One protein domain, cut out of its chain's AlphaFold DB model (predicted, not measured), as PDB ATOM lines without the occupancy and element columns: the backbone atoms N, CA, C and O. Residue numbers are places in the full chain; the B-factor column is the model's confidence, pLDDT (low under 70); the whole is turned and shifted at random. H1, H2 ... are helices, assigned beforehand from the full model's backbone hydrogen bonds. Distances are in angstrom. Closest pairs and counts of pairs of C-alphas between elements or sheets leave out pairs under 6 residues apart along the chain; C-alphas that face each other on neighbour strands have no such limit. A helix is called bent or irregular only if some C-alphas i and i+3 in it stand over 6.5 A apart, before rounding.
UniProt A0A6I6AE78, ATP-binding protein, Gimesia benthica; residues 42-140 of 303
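What this domain is: This is residues 42 to 140 of the 303 residues of the protein "ATP-binding protein" of Gimesia benthica (UniProt A0A6I6AE78). Two long helices, H1 and H4, run opposite ways and cross as a narrow, elongated X; at the far end of H1 the short helices H2 and H3 fold back as a small head, with H3 packed on H1. At the other end of the long axis, residues 129 to 140 of H4 stick out alone. The printed part has 99 residues with four named helices, in the order H1, H2, H3, H4, and no named strand: the class is all helix. The whole is extended, with a radius of gyration of the C-alphas of 19.9 A and spans of 68 by 24 by 17 A.

Where its parts are: H1, residues 42 to 76, begins with C-alpha 42 at (108.923, 175.463, 150.532) and measures 50.1 A from first to last C-alpha. It has a kink of 33 degrees near residue 49 and is only just irregular: C-alphas 46 and 49 are 6.8 A apart. H2 holds residues 78 to 83 over 10.4 A. H3 holds residues 85 to 95 over 15.5 A, beginning with C-alpha 85 at (147.219, 169.628, 177.535). H4, residues 99 to 140, spans 59.5 A and ends with C-alpha 140 at (106.360, 198.130, 144.369). It has a kink of 31 degrees near residue 106 and is irregular, with C-alphas 100 and 103 7.6 A apart.

How they stand to each other: H1 is the hub, touching the three other helices. H4 touches H1 with residues 104 to 124 alone; the closest C-alphas, of Thr 53 and Gly 116, are 4.1 A apart. Their lines stand at a tilt of 38 degrees, only just steep, and they run opposite ways. H1 touches H3 with residues 66 to 70 alone, at a steep tilt of 60 degrees, opposite ways; the closest C-alphas, of Pro 66 and Met 93, are 5.6 A apart. H1 and H2 only just touch, with 3 pairs of C-alphas within 8 A, and only at the corner by their link; the closest C-alphas are those of Phe 74 and Thr 81, 6.9 A apart. H2 and H3 are close but not clearly touching, about perpendicular at 76 degrees, with the C-alphas of Thr 81 and Leu 88 closest at 6.7 A. H4 is apart from H2 and H3. In H3 every O i to N i+4 pair is within hydrogen-bond range, against 27 of 31 in H1, 36 of 38 in H4 and 0 of 2 in H2, where 1 of 3 O i to N i+3 pairs is within range.

The domain as a whole: The two C-alphas farthest apart, of Glu 79 and Lys 139, are 67.9 A apart. Without residues 129 to 140, which stand free, the body spans 54 by 24 by 17 A. The printed part has no cut, and its three links are tight. The mean pLDDT of the printed part is 79.1; it is under 70 at residues 42 to 44, 80 to 83, 93 to 94, 96 and 131 to 140.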
ATOM      1  N   HIS A  42     109.916 175.379 149.459       60.84
ATOM      2  CA  HIS A  42     108.923 175.463 150.532       60.84
ATOM      3  C   HIS A  42     109.145 174.367 151.585       60.84
ATOM      4  O   HIS A  42     109.111 174.640 152.787       60.84
ATOM      5  N   ASP A  43     109.492 173.154 151.149       66.88
ATOM      6  CA  ASP A  43     109.859 172.069 152.059       66.88
ATOM      7  C   ASP A  43     111.142 172.386 152.830       66.88
ATOM      8  O   ASP A  43     111.186 172.213 154.048       66.88
ATOM      9  N   ARG A  44     112.170 172.947 152.176       67.75
ATOM     10  CA  ARG A  44     113.407 173.379 152.857       67.75
ATOM     11  C   ARG A  44     113.143 174.363 153.994       67.75
ATOM     12  O   ARG A  44     113.820 174.289 155.015       67.75
ATOM     13  N   LEU A  45     112.157 175.251 153.852       73.38
ATOM     14  CA  LEU A  45     111.831 176.242 154.878       73.38
ATOM     15  C   LEU A  45     111.247 175.607 156.150       73.38
ATOM     16  O   LEU A  45     111.532 176.069 157.257       73.38
ATOM     17  N   LYS A  46     110.471 174.524 155.998       79.44
ATOM     18  CA  LYS A  46     109.937 173.725 157.116       79.44
ATOM     19  C   LYS A  46     111.050 172.979 157.852       79.44
ATOM     20  O   LYS A  46     110.990 172.844 159.072       79.44
ATOM     21  N   TRP A  47     112.091 172.562 157.130       83.00
ATOM     22  CA  TRP A  47     113.237 171.850 157.697       83.00
ATOM     23  C   TRP A  47     114.273 172.750 158.384       83.00
ATOM     24  O   TRP A  47     115.066 172.240 159.168       83.00
ATOM     25  N   LEU A  48     114.258 174.073 158.179       84.56
ATOM     26  CA  LEU A  48     115.240 174.980 158.797       84.56
ATOM     27  C   LEU A  48     115.249 174.886 160.330       84.56
ATOM     28  O   LEU A  48     116.287 174.621 160.925       84.56
ATOM     29  N   VAL A  49     114.099 175.055 160.984       87.88
ATOM     30  CA  VAL A  49     114.021 175.011 162.455       87.88
ATOM     31  C   VAL A  49     114.498 173.663 163.016       87.88
ATOM     32  O   VAL A  49     115.413 173.683 163.837       87.88
ATOM     33  N   PRO A  50     113.980 172.494 162.581       89.44
ATOM     34  CA  PRO A  50     114.432 171.216 163.126       89.44
ATOM     35  C   PRO A  50     115.903 170.910 162.810       89.44
ATOM     36  O   PRO A  50     116.589 170.359 163.668       89.44
ATOM     37  N   VAL A  51     116.424 171.303 161.640       90.94
ATOM     38  CA  VAL A  51     117.848 171.116 161.297       90.94
ATOM     39  C   VAL A  51     118.749 171.952 162.203       90.94
ATOM     40  O   VAL A  51     119.740 171.434 162.718       90.94
ATOM     41  N   HIS A  52     118.407 173.219 162.444       89.62
ATOM     42  CA  HIS A  52     119.172 174.086 163.342       89.62
ATOM     43  C   HIS A  52     119.073 173.631 164.806       89.62
ATOM     44  O   HIS A  52     120.088 173.622 165.502       89.62
ATOM     45  N   THR A  53     117.903 173.175 165.265       91.50
ATOM     46  CA  THR A  53     117.735 172.591 166.605       91.50
ATOM     47  C   THR A  53     118.578 171.328 166.776       91.50
ATOM     48  O   THR A  53     119.316 171.221 167.753       91.50
ATOM     49  N   LEU A  54     118.533 170.394 165.818       93.12
ATOM     50  CA  LEU A  54     119.322 169.160 165.869       93.12
ATOM     51  C   LEU A  54     120.826 169.455 165.836       93.12
ATOM     52  O   LEU A  54     121.582 168.909 166.635       93.12
ATOM     53  N   SER A  55     121.249 170.362 164.954       93.00
ATOM     54  CA  SER A  55     122.643 170.810 164.875       93.00
ATOM     55  C   SER A  55     123.095 171.450 166.190       93.00
ATOM     56  O   SER A  55     124.206 171.191 166.641       93.00
ATOM     57  N   GLY A  56     122.224 172.226 166.845       92.44
ATOM     58  CA  GLY A  56     122.478 172.817 168.160       92.44
ATOM     59  C   GLY A  56     122.617 171.779 169.276       92.44
ATOM     60  O   GLY A  56     123.542 171.878 170.079       92.44
ATOM     61  N   VAL A  57     121.766 170.745 169.303       93.25
ATOM     62  CA  VAL A  57     121.890 169.615 170.246       93.25
ATOM     63  C   VAL A  57     123.220 168.886 170.046       93.25
ATOM     64  O   VAL A  57     123.942 168.645 171.012       93.25
ATOM     65  N   ILE A  58     123.575 168.581 168.793       91.75
ATOM     66  CA  ILE A  58     124.844 167.927 168.446       91.75
ATOM     67  C   ILE A  58     126.027 168.792 168.894       91.75
ATOM     68  O   ILE A  58     126.944 168.286 169.535       91.75
ATOM     69  N   LEU A  59     125.994 170.098 168.618       91.62
ATOM     70  CA  LEU A  59     127.043 171.038 169.017       91.62
ATOM     71  C   LEU A  59     127.174 171.141 170.545       91.62
ATOM     72  O   LEU A  59     128.286 171.150 171.075       91.62
ATOM     73  N   GLY A  60     126.047 171.174 171.260       88.56
ATOM     74  CA  GLY A  60     126.014 171.198 172.722       88.56
ATOM     75  C   GLY A  60     126.663 169.957 173.337       88.56
ATOM     76  O   GLY A  60     127.478 170.068 174.251       88.56
ATOM     77  N   ILE A  61     126.366 168.777 172.791       88.06
ATOM     78  CA  ILE A  61     126.904 167.503 173.283       88.06
ATOM     79  C   ILE A  61     128.375 167.309 172.885       88.06
ATOM     80  O   ILE A  61     129.181 166.890 173.713       88.06
ATOM     81  N   LEU A  62     128.741 167.586 171.630       86.62
ATOM     82  CA  LEU A  62     130.067 167.253 171.098       86.62
ATOM     83  C   LEU A  62     131.133 168.312 171.369       86.62
ATOM     84  O   LEU A  62     132.315 167.981 171.357       86.62
ATOM     85  N   ILE A  63     130.741 169.570 171.585       84.50
ATOM     86  CA  ILE A  63     131.691 170.668 171.793       84.50
ATOM     87  C   ILE A  63     131.532 171.249 173.190       84.50
ATOM     88  O   ILE A  63     132.480 171.224 173.970       84.50
ATOM     89  N   LEU A  64     130.342 171.745 173.535       84.94
ATOM     90  CA  LEU A  64     130.164 172.505 174.776       84.94
ATOM     91  C   LEU A  64     130.411 171.636 176.024       84.94
ATOM     92  O   LEU A  64     131.140 172.045 176.929       84.94
ATOM     93  N   HIS A  65     129.886 170.409 176.044       84.38
ATOM     94  CA  HIS A  65     130.095 169.468 177.148       84.38
ATOM     95  C   HIS A  65     131.578 169.080 177.382       84.38
ATOM     96  O   HIS A  65     132.070 169.289 178.491       84.38
ATOM     97  N   PRO A  66     132.351 168.574 176.401       82.50
ATOM     98  CA  PRO A  66     133.757 168.233 176.641       82.50
ATOM     99  C   PRO A  66     134.642 169.459 176.901       82.50
ATOM    100  O   PRO A  66     135.573 169.372 177.699       82.50
ATOM    101  N   VAL A  67     134.355 170.613 176.287       83.44
ATOM    102  CA  VAL A  67     135.110 171.850 176.548       83.44
ATOM    103  C   VAL A  67     134.908 172.317 177.989       83.44
ATOM    104  O   VAL A  67     135.883 172.630 178.668       83.44
ATOM    105  N   THR A  68     133.672 172.311 178.493       82.06
ATOM    106  CA  THR A  68     133.404 172.668 179.898       82.06
ATOM    107  C   THR A  68     134.056 171.704 180.887       82.06
ATOM    108  O   THR A  68     134.556 172.152 181.912       82.06
ATOM    109  N   MET A  69     134.153 170.413 180.557       79.38
ATOM    110  CA  MET A  69     134.903 169.438 181.359       79.38
ATOM    111  C   MET A  69     136.396 169.745 181.433       79.38
ATOM    112  O   MET A  69     137.006 169.618 182.495       79.38
ATOM    113  N   VAL A  70     136.988 170.148 180.307       80.75
ATOM    114  CA  VAL A  70     138.395 170.556 180.251       80.75
ATOM    115  C   VAL A  70     138.603 171.815 181.091       80.75
ATOM    116  O   VAL A  70     139.488 171.814 181.941       80.75
ATOM    117  N   ILE A  71     137.760 172.841 180.924       82.06
ATOM    118  CA  ILE A  71     137.823 174.089 181.708       82.06
ATOM    119  C   ILE A  71     137.685 173.802 183.208       82.06
ATOM    120  O   ILE A  71     138.516 174.249 183.992       82.06
ATOM    121  N   TYR A  72     136.698 172.993 183.603       82.38
ATOM    122  CA  TYR A  72     136.497 172.599 184.996       82.38
ATOM    123  C   TYR A  72     137.724 171.877 185.576       82.38
ATOM    124  O   TYR A  72     138.144 172.165 186.693       82.38
ATOM    125  N   CYS A  73     138.352 170.976 184.812       74.94
ATOM    126  CA  CYS A  73     139.585 170.318 185.250       74.94
ATOM    127  C   CYS A  73     140.756 171.300 185.390       74.94
ATOM    128  O   CYS A  73     141.520 171.180 186.340       74.94
ATOM    129  N   PHE A  74     140.903 172.259 184.474       78.94
ATOM    130  CA  PHE A  74     141.940 173.290 184.569       78.94
ATOM    131  C   PHE A  74     141.787 174.152 185.826       78.94
ATOM    132  O   PHE A  74     142.787 174.514 186.440       78.94
ATOM    133  N   GLU A  75     140.551 174.483 186.195       82.19
ATOM    134  CA  GLU A  75     140.260 175.379 187.315       82.19
ATOM    135  C   GLU A  75     140.315 174.671 188.675       82.19
ATOM    136  O   GLU A  75     140.852 175.224 189.633       82.19
ATOM    137  N   PHE A  76     139.812 173.436 188.762       78.69
ATOM    138  CA  PHE A  76     139.656 172.726 190.037       78.69
ATOM    139  C   PHE A  76     140.644 171.574 190.257       78.69
ATOM    140  O   PHE A  76     140.770 171.112 191.388       78.69
ATOM    141  N   HIS A  77     141.358 171.123 189.217       77.25
ATOM    142  CA  HIS A  77     142.320 170.015 189.292       77.25
ATOM    143  C   HIS A  77     143.615 170.282 188.498       77.25
ATOM    144  O   HIS A  77     143.956 169.529 187.572       77.25
ATOM    145  N   PRO A  78     144.372 171.342 188.842       73.50
ATOM    146  CA  PRO A  78     145.568 171.747 188.105       73.50
ATOM    147  C   PRO A  78     146.652 170.657 188.065       73.50
ATOM    148  O   PRO A  78     147.409 170.597 187.094       73.50
ATOM    149  N   GLU A  79     146.697 169.756 189.051       73.50
ATOM    150  CA  GLU A  79     147.600 168.599 189.105       73.50
ATOM    151  C   GLU A  79     147.512 167.674 187.876       73.50
ATOM    152  O   GLU A  79     148.525 167.128 187.439       73.50
ATOM    153  N   LEU A  80     146.335 167.545 187.251       65.38
ATOM    154  CA  LEU A  80     146.125 166.692 186.071       65.38
ATOM    155  C   LEU A  80     146.721 167.287 184.783       65.38
ATOM    156  O   LEU A  80     146.942 166.576 183.798       65.38
ATOM    157  N   THR A  81     147.026 168.584 184.799       61.81
ATOM    158  CA  THR A  81     147.521 169.357 183.651       61.81
ATOM    159  C   THR A  81     149.008 169.116 183.372       61.81
ATOM    160  O   THR A  81     149.491 169.386 182.272       61.81
ATOM    161  N   GLN A  82     149.740 168.553 184.339       66.25
ATOM    162  CA  GLN A  82     151.180 168.290 184.234       66.25
ATOM    163  C   GLN A  82     151.529 167.231 183.173       66.25
ATOM    164  O   GLN A  82     152.643 167.218 182.658       66.25
ATOM    165  N   SER A  83     150.570 166.376 182.798       65.12
ATOM    166  CA  SER A  83     150.737 165.311 181.795       65.12
ATOM    167  C   SER A  83     150.650 165.786 180.331       65.12
ATOM    168  O   SER A  83     150.818 164.988 179.410       65.12
ATOM    169  N   GLY A  84     150.422 167.085 180.106       74.19
ATOM    170  CA  GLY A  84     150.301 167.695 178.782       74.19
ATOM    171  C   GLY A  84     148.847 167.931 178.358       74.19
ATOM    172  O   GLY A  84     147.984 167.057 178.452       74.19
ATOM    173  N   VAL A  85     148.577 169.133 177.837       70.44
ATOM    174  CA  VAL A  85     147.219 169.628 177.535       70.44
ATOM    175  C   VAL A  85     146.487 168.761 176.505       70.44
ATOM    176  O   VAL A  85     145.313 168.455 176.680       70.44
ATOM    177  N   LEU A  86     147.179 168.306 175.454       72.62
ATOM    178  CA  LEU A  86     146.585 167.466 174.403       72.62
ATOM    179  C   LEU A  86     146.110 166.103 174.929       72.62
ATOM    180  O   LEU A  86     145.041 165.634 174.546       72.62
ATOM    181  N   HIS A  87     146.878 165.488 175.830       76.62
ATOM    182  CA  HIS A  87     146.521 164.205 176.432       76.62
ATOM    183  C   HIS A  87     145.337 164.347 177.404       76.62
ATOM    184  O   HIS A  87     144.426 163.514 177.418       76.62
ATOM    185  N   LEU A  88     145.296 165.444 178.168       72.19
ATOM    186  CA  LEU A  88     144.168 165.773 179.041       72.19
ATOM    187  C   LEU A  88     142.878 165.988 178.235       72.19
ATOM    188  O   LEU A  88     141.838 165.434 178.579       72.19
ATOM    189  N   VAL A  89     142.943 166.728 177.127       73.75
ATOM    190  CA  VAL A  89     141.788 166.933 176.239       73.75
ATOM    191  C   VAL A  89     141.312 165.603 175.644       73.75
ATOM    192  O   VAL A  89     140.125 165.290 175.733       73.75
ATOM    193  N   ALA A  90     142.217 164.781 175.104       75.88
ATOM    194  CA  ALA A  90     141.865 163.506 174.472       75.88
ATOM    195  C   ALA A  90     141.236 162.499 175.457       75.88
ATOM    196  O   ALA A  90     140.212 161.883 175.157       75.88
ATOM    197  N   SER A  91     141.810 162.368 176.656       71.75
ATOM    198  CA  SER A  91     141.280 161.485 177.705       71.75
ATOM    199  C   SER A  91     139.909 161.946 178.210       71.75
ATOM    200  O   SER A  91     139.013 161.124 178.422       71.75
ATOM    201  N   ARG A  92     139.697 163.263 178.332       72.75
ATOM    202  CA  ARG A  92     138.414 163.820 178.769       72.75
ATOM    203  C   ARG A  92     137.330 163.721 177.707       72.75
ATOM    204  O   ARG A  92     136.215 163.337 178.062       72.75
ATOM    205  N   MET A  93     137.656 163.936 176.431       69.19
ATOM    206  CA  MET A  93     136.726 163.709 175.316       69.19
ATOM    207  C   MET A  93     136.199 162.267 175.285       69.19
ATOM    208  O   MET A  93     135.012 162.069 175.044       69.19
ATOM    209  N   GLY A  94     137.037 161.269 175.591       68.81
ATOM    210  CA  GLY A  94     136.600 159.869 175.690       68.81
ATOM    211  C   GLY A  94     135.711 159.589 176.908       68.81
ATOM    212  O   GLY A  94     134.728 158.856 176.810       68.81
ATOM    213  N   SER A  95     136.013 160.205 178.055       70.88
ATOM    214  CA  SER A  95     135.248 160.005 179.297       70.88
ATOM    215  C   SER A  95     133.919 160.772 179.361       70.88
ATOM    216  O   SER A  95     133.027 160.382 180.111       70.88
ATOM    217  N   ALA A  96     133.760 161.823 178.548       68.94
ATOM    218  CA  ALA A  96     132.575 162.683 178.529       68.94
ATOM    219  C   ALA A  96     131.277 161.939 178.152       68.94
ATOM    220  O   ALA A  96     130.183 162.433 178.403       68.94
ATOM    221  N   PHE A  97     131.373 160.738 177.576       71.50
ATOM    222  CA  PHE A  97     130.215 159.936 177.171       71.50
ATOM    223  C   PHE A  97     129.896 158.779 178.129       71.50
ATOM    224  O   PHE A  97     129.011 157.971 177.839       71.50
ATOM    225  N   MET A  98     130.586 158.678 179.274       79.94
ATOM    226  CA  MET A  98     130.317 157.606 180.234       79.94
ATOM    227  C   MET A  98     128.914 157.733 180.864       79.94
ATOM    228  O   MET A  98     128.449 158.852 181.094       79.94
ATOM    229  N   PRO A  99     128.251 156.610 181.218       77.00
ATOM    230  CA  PRO A  99     126.869 156.606 181.725       77.00
ATOM    231  C   PRO A  99     126.621 157.519 182.932       77.00
ATOM    232  O   PRO A  99     125.555 158.110 183.070       77.00
ATOM    233  N   GLN A 100     127.631 157.696 183.783       78.44
ATOM    234  CA  GLN A 100     127.570 158.563 184.961       78.44
ATOM    235  C   GLN A 100     127.422 160.064 184.639       78.44
ATOM    236  O   GLN A 100     126.983 160.827 185.492       78.44
ATOM    237  N   MET A 101     127.759 160.498 183.418       75.75
ATOM    238  CA  MET A 101     127.703 161.908 182.994       75.75
ATOM    239  C   MET A 101     126.450 162.248 182.177       75.75
ATOM    240  O   MET A 101     126.259 163.397 181.784       75.75
ATOM    241  N   TRP A 102     125.557 161.276 181.955       84.06
ATOM    242  CA  TRP A 102     124.319 161.466 181.191       84.06
ATOM    243  C   TRP A 102     123.435 162.629 181.671       84.06
ATOM    244  O   TRP A 102     122.910 163.331 180.803       84.06
ATOM    245  N   PRO A 103     123.289 162.913 182.985       87.00
ATOM    246  CA  PRO A 103     122.524 164.079 183.431       87.00
ATOM    247  C   PRO A 103     123.095 165.406 182.912       87.00
ATOM    248  O   PRO A 103     122.345 166.283 182.486       87.00
ATOM    249  N   MET A 104     124.423 165.544 182.890       81.06
ATOM    250  CA  MET A 104     125.086 166.766 182.432       81.06
ATOM    251  C   MET A 104     125.078 166.875 180.905       81.06
ATOM    252  O   MET A 104     124.789 167.944 180.367       81.06
ATOM    253  N   THR A 105     125.276 165.756 180.200       86.31
ATOM    254  CA  THR A 105     125.065 165.672 178.747       86.31
ATOM    255  C   THR A 105     123.640 166.086 178.372       86.31
ATOM    256  O   THR A 105     123.452 166.827 177.409       86.31
ATOM    257  N   GLY A 106     122.639 165.682 179.162       86.69
ATOM    258  CA  GLY A 106     121.249 166.115 179.010       86.69
ATOM    259  C   GLY A 106     121.068 167.628 179.176       86.69
ATOM    260  O   GLY A 106     120.375 168.253 178.373       86.69
ATOM    261  N   ALA A 107     121.739 168.246 180.152       89.19
ATOM    262  CA  ALA A 107     121.708 169.697 180.345       89.19
ATOM    263  C   ALA A 107     122.321 170.458 179.153       89.19
ATOM    264  O   ALA A 107     121.725 171.413 178.652       89.19
ATOM    265  N   PHE A 108     123.470 170.011 178.638       89.19
ATOM    266  CA  PHE A 108     124.100 170.629 177.465       89.19
ATOM    267  C   PHE A 108     123.331 170.382 176.165       89.19
ATOM    268  O   PHE A 108     123.290 171.265 175.306       89.19
ATOM    269  N   ALA A 109     122.664 169.232 176.035       90.75
ATOM    270  CA  ALA A 109     121.733 168.965 174.944       90.75
ATOM    271  C   ALA A 109     120.550 169.948 174.961       90.75
ATOM    272  O   ALA A 109     120.185 170.477 173.913       90.75
ATOM    273  N   LEU A 110     119.990 170.248 176.141       93.00
ATOM    274  CA  LEU A 110     118.918 171.237 176.291       93.00
ATOM    275  C   LEU A 110     119.387 172.652 175.937       93.00
ATOM    276  O   LEU A 110     118.727 173.327 175.150       93.00
ATOM    277  N   ILE A 111     120.538 173.088 176.457       93.50
ATOM    278  CA  ILE A 111     121.103 174.416 176.153       93.50
ATOM    279  C   ILE A 111     121.389 174.549 174.650       93.50
ATOM    280  O   ILE A 111     120.989 175.532 174.024       93.50
ATOM    281  N   GLY A 112     122.028 173.539 174.051       92.44
ATOM    282  CA  GLY A 112     122.308 173.497 172.616       92.44
ATOM    283  C   GLY A 112     121.037 173.481 171.765       92.44
ATOM    284  O   GLY A 112     120.952 174.197 170.768       92.44
ATOM    285  N   GLY A 113     120.018 172.728 172.184       94.00
ATOM    286  CA  GLY A 113     118.711 172.689 171.530       94.00
ATOM    287  C   GLY A 113     117.976 174.030 171.574       94.00
ATOM    288  O   GLY A 113     117.445 174.455 170.551       94.00
ATOM    289  N   LEU A 114     117.996 174.738 172.708       94.88
ATOM    290  CA  LEU A 114     117.387 176.069 172.845       94.88
ATOM    291  C   LEU A 114     118.089 177.114 171.965       94.88
ATOM    292  O   LEU A 114     117.422 177.867 171.253       94.88
ATOM    293  N   LEU A 115     119.427 177.125 171.955       93.56
ATOM    294  CA  LEU A 115     120.216 178.003 171.082       93.56
ATOM    295  C   LEU A 115     119.978 177.691 169.596       93.56
ATOM    296  O   LEU A 115     119.764 178.602 168.793       93.56
ATOM    297  N   GLY A 116     119.956 176.404 169.234       92.69
ATOM    298  CA  GLY A 116     119.664 175.940 167.879       92.69
ATOM    299  C   GLY A 116     118.250 176.301 167.424       92.69
ATOM    300  O   GLY A 116     118.067 176.793 166.313       92.69
ATOM    301  N   MET A 117     117.255 176.155 168.302       92.31
ATOM    302  CA  MET A 117     115.874 176.550 168.030       92.31
ATOM    303  C   MET A 117     115.755 178.064 167.816       92.31
ATOM    304  O   MET A 117     115.117 178.492 166.854       92.31
ATOM    305  N   GLY A 118     116.409 178.878 168.653       91.38
ATOM    306  CA  GLY A 118     116.464 180.333 168.482       91.38
ATOM    307  C   GLY A 118     117.099 180.747 167.150       91.38
ATOM    308  O   GLY A 118     116.519 181.539 166.405       91.38
ATOM    309  N   SER A 119     118.242 180.145 166.799       91.69
ATOM    310  CA  SER A 119     118.909 180.339 165.502       91.69
ATOM    311  C   SER A 119     118.010 179.936 164.327       91.69
ATOM    312  O   SER A 119     117.878 180.691 163.364       91.69
ATOM    313  N   GLY A 120     117.321 178.796 164.427       89.62
ATOM    314  CA  GLY A 120     116.390 178.314 163.409       89.62
ATOM    315  C   GLY A 120     115.181 179.231 163.221       89.62
ATOM    316  O   GLY A 120     114.787 179.504 162.086       89.62
ATOM    317  N   LEU A 121     114.607 179.757 164.308       90.38
ATOM    318  CA  LEU A 121     113.515 180.735 164.247       90.38
ATOM    319  C   LEU A 121     113.970 182.054 163.618       90.38
ATOM    320  O   LEU A 121     113.239 182.614 162.802       90.38
ATOM    321  N   TYR A 122     115.178 182.519 163.940       88.75
ATOM    322  CA  TYR A 122     115.768 183.721 163.356       88.75
ATOM    323  C   TYR A 122     116.063 183.552 161.858       88.75
ATOM    324  O   TYR A 122     115.642 184.379 161.047       88.75
ATOM    325  N   ALA A 123     116.694 182.442 161.462       85.25
ATOM    326  CA  ALA A 123     116.958 182.108 160.062       85.25
ATOM    327  C   ALA A 123     115.658 181.962 159.261       85.25
ATOM    328  O   ALA A 123     115.540 182.475 158.143       85.25
ATOM    329  N   ARG A 124     114.638 181.331 159.861       86.31
ATOM    330  CA  ARG A 124     113.291 181.273 159.295       86.31
ATOM    331  C   ARG A 124     112.742 182.689 159.115       86.31
ATOM    332  O   ARG A 124     112.385 183.038 157.997       86.31
ATOM    333  N   ALA A 125     112.733 183.523 160.153       81.06
ATOM    334  CA  ALA A 125     112.213 184.891 160.091       81.06
ATOM    335  C   ALA A 125     112.908 185.761 159.026       81.06
ATOM    336  O   ALA A 125     112.227 186.479 158.296       81.06
ATOM    337  N   ILE A 126     114.236 185.666 158.882       80.94
ATOM    338  CA  ILE A 126     114.984 186.359 157.820       80.94
ATOM    339  C   ILE A 126     114.569 185.857 156.443       80.94
ATOM    340  O   ILE A 126     114.282 186.663 155.561       80.94
ATOM    341  N   THR A 127     114.503 184.542 156.251       75.69
ATOM    342  CA  THR A 127     114.146 183.974 154.945       75.69
ATOM    343  C   THR A 127     112.711 184.344 154.564       75.69
ATOM    344  O   THR A 127     112.451 184.693 153.416       75.69
ATOM    345  N   TRP A 128     111.789 184.371 155.531       73.81
ATOM    346  CA  TRP A 128     110.430 184.884 155.341       73.81
ATOM    347  C   TRP A 128     110.408 186.372 154.981       73.81
ATOM    348  O   TRP A 128     109.700 186.754 154.054       73.81
ATOM    349  N   LYS A 129     111.202 187.212 155.656       73.44
ATOM    350  CA  LYS A 129     111.319 188.638 155.310       73.44
ATOM    351  C   LYS A 129     111.901 188.850 153.914       73.44
ATOM    352  O   LYS A 129     111.389 189.690 153.191       73.44
ATOM    353  N   LEU A 130     112.911 188.083 153.506       70.25
ATOM    354  CA  LEU A 130     113.477 188.148 152.152       70.25
ATOM    355  C   LEU A 130     112.448 187.746 151.083       70.25
ATOM    356  O   LEU A 130     112.365 188.381 150.035       70.25
ATOM    357  N   LEU A 131     111.619 186.736 151.361       68.44
ATOM    358  CA  LEU A 131     110.509 186.365 150.481       68.44
ATOM    359  C   LEU A 131     109.454 187.476 150.402       68.44
ATOM    360  O   LEU A 131     109.018 187.809 149.302       68.44
ATOM    361  N   LEU A 132     109.103 188.091 151.533       66.81
ATOM    362  CA  LEU A 132     108.172 189.218 151.592       66.81
ATOM    363  C   LEU A 132     108.700 190.432 150.815       66.81
ATOM    364  O   LEU A 132     107.953 191.026 150.050       66.81
ATOM    365  N   VAL A 133     109.986 190.764 150.958       59.28
ATOM    366  CA  VAL A 133     110.639 191.834 150.188       59.28
ATOM    367  C   VAL A 133     110.591 191.523 148.697       59.28
ATOM    368  O   VAL A 133     110.222 192.392 147.933       59.28
ATOM    369  N   SER A 134     110.815 190.277 148.266       59.72
ATOM    370  CA  SER A 134     110.665 189.918 146.843       59.72
ATOM    371  C   SER A 134     109.223 190.029 146.319       59.72
ATOM    372  O   SER A 134     108.994 190.197 145.122       59.72
ATOM    373  N   GLN A 135     108.225 189.866 147.192       59.34
ATOM    374  CA  GLN A 135     106.819 190.081 146.849       59.34
ATOM    375  C   GLN A 135     106.483 191.572 146.830       59.34
ATOM    376  O   GLN A 135     105.729 192.018 145.970       59.34
ATOM    377  N   LEU A 136     107.084 192.339 147.738       54.88
ATOM    378  CA  LEU A 136     106.965 193.784 147.784       54.88
ATOM    379  C   LEU A 136     107.672 194.430 146.589       54.88
ATOM    380  O   LEU A 136     107.058 195.264 145.958       54.88
ATOM    381  N   ASP A 137     108.862 193.990 146.179       53.75
ATOM    382  CA  ASP A 137     109.545 194.449 144.958       53.75
ATOM    383  C   ASP A 137     108.725 194.152 143.698       53.75
ATOM    384  O   ASP A 137     108.626 194.991 142.802       53.75
ATOM    385  N   ARG A 138     108.060 192.989 143.645       53.44
ATOM    386  CA  ARG A 138     107.097 192.677 142.579       53.44
ATOM    387  C   ARG A 138     105.924 193.652 142.563       53.44
ATOM    388  O   ARG A 138     105.569 194.125 141.486       53.44
ATOM    389  N   LYS A 139     105.370 193.981 143.737       49.22
ATOM    390  CA  LYS A 139     104.255 194.930 143.899       49.22
ATOM    391  C   LYS A 139     104.661 196.412 143.832       49.22
ATOM    392  O   LYS A 139     103.791 197.239 143.592       49.22
ATOM    393  N   LEU A 140     105.933 196.759 144.054       55.78
ATOM    394  CA  LEU A 140     106.360 198.130 144.369       55.78
ATOM    395  C   LEU A 140     107.559 198.646 143.555       55.78
ATOM    396  O   LEU A 140     107.749 199.857 143.540       55.78
TER     397      LEU A 140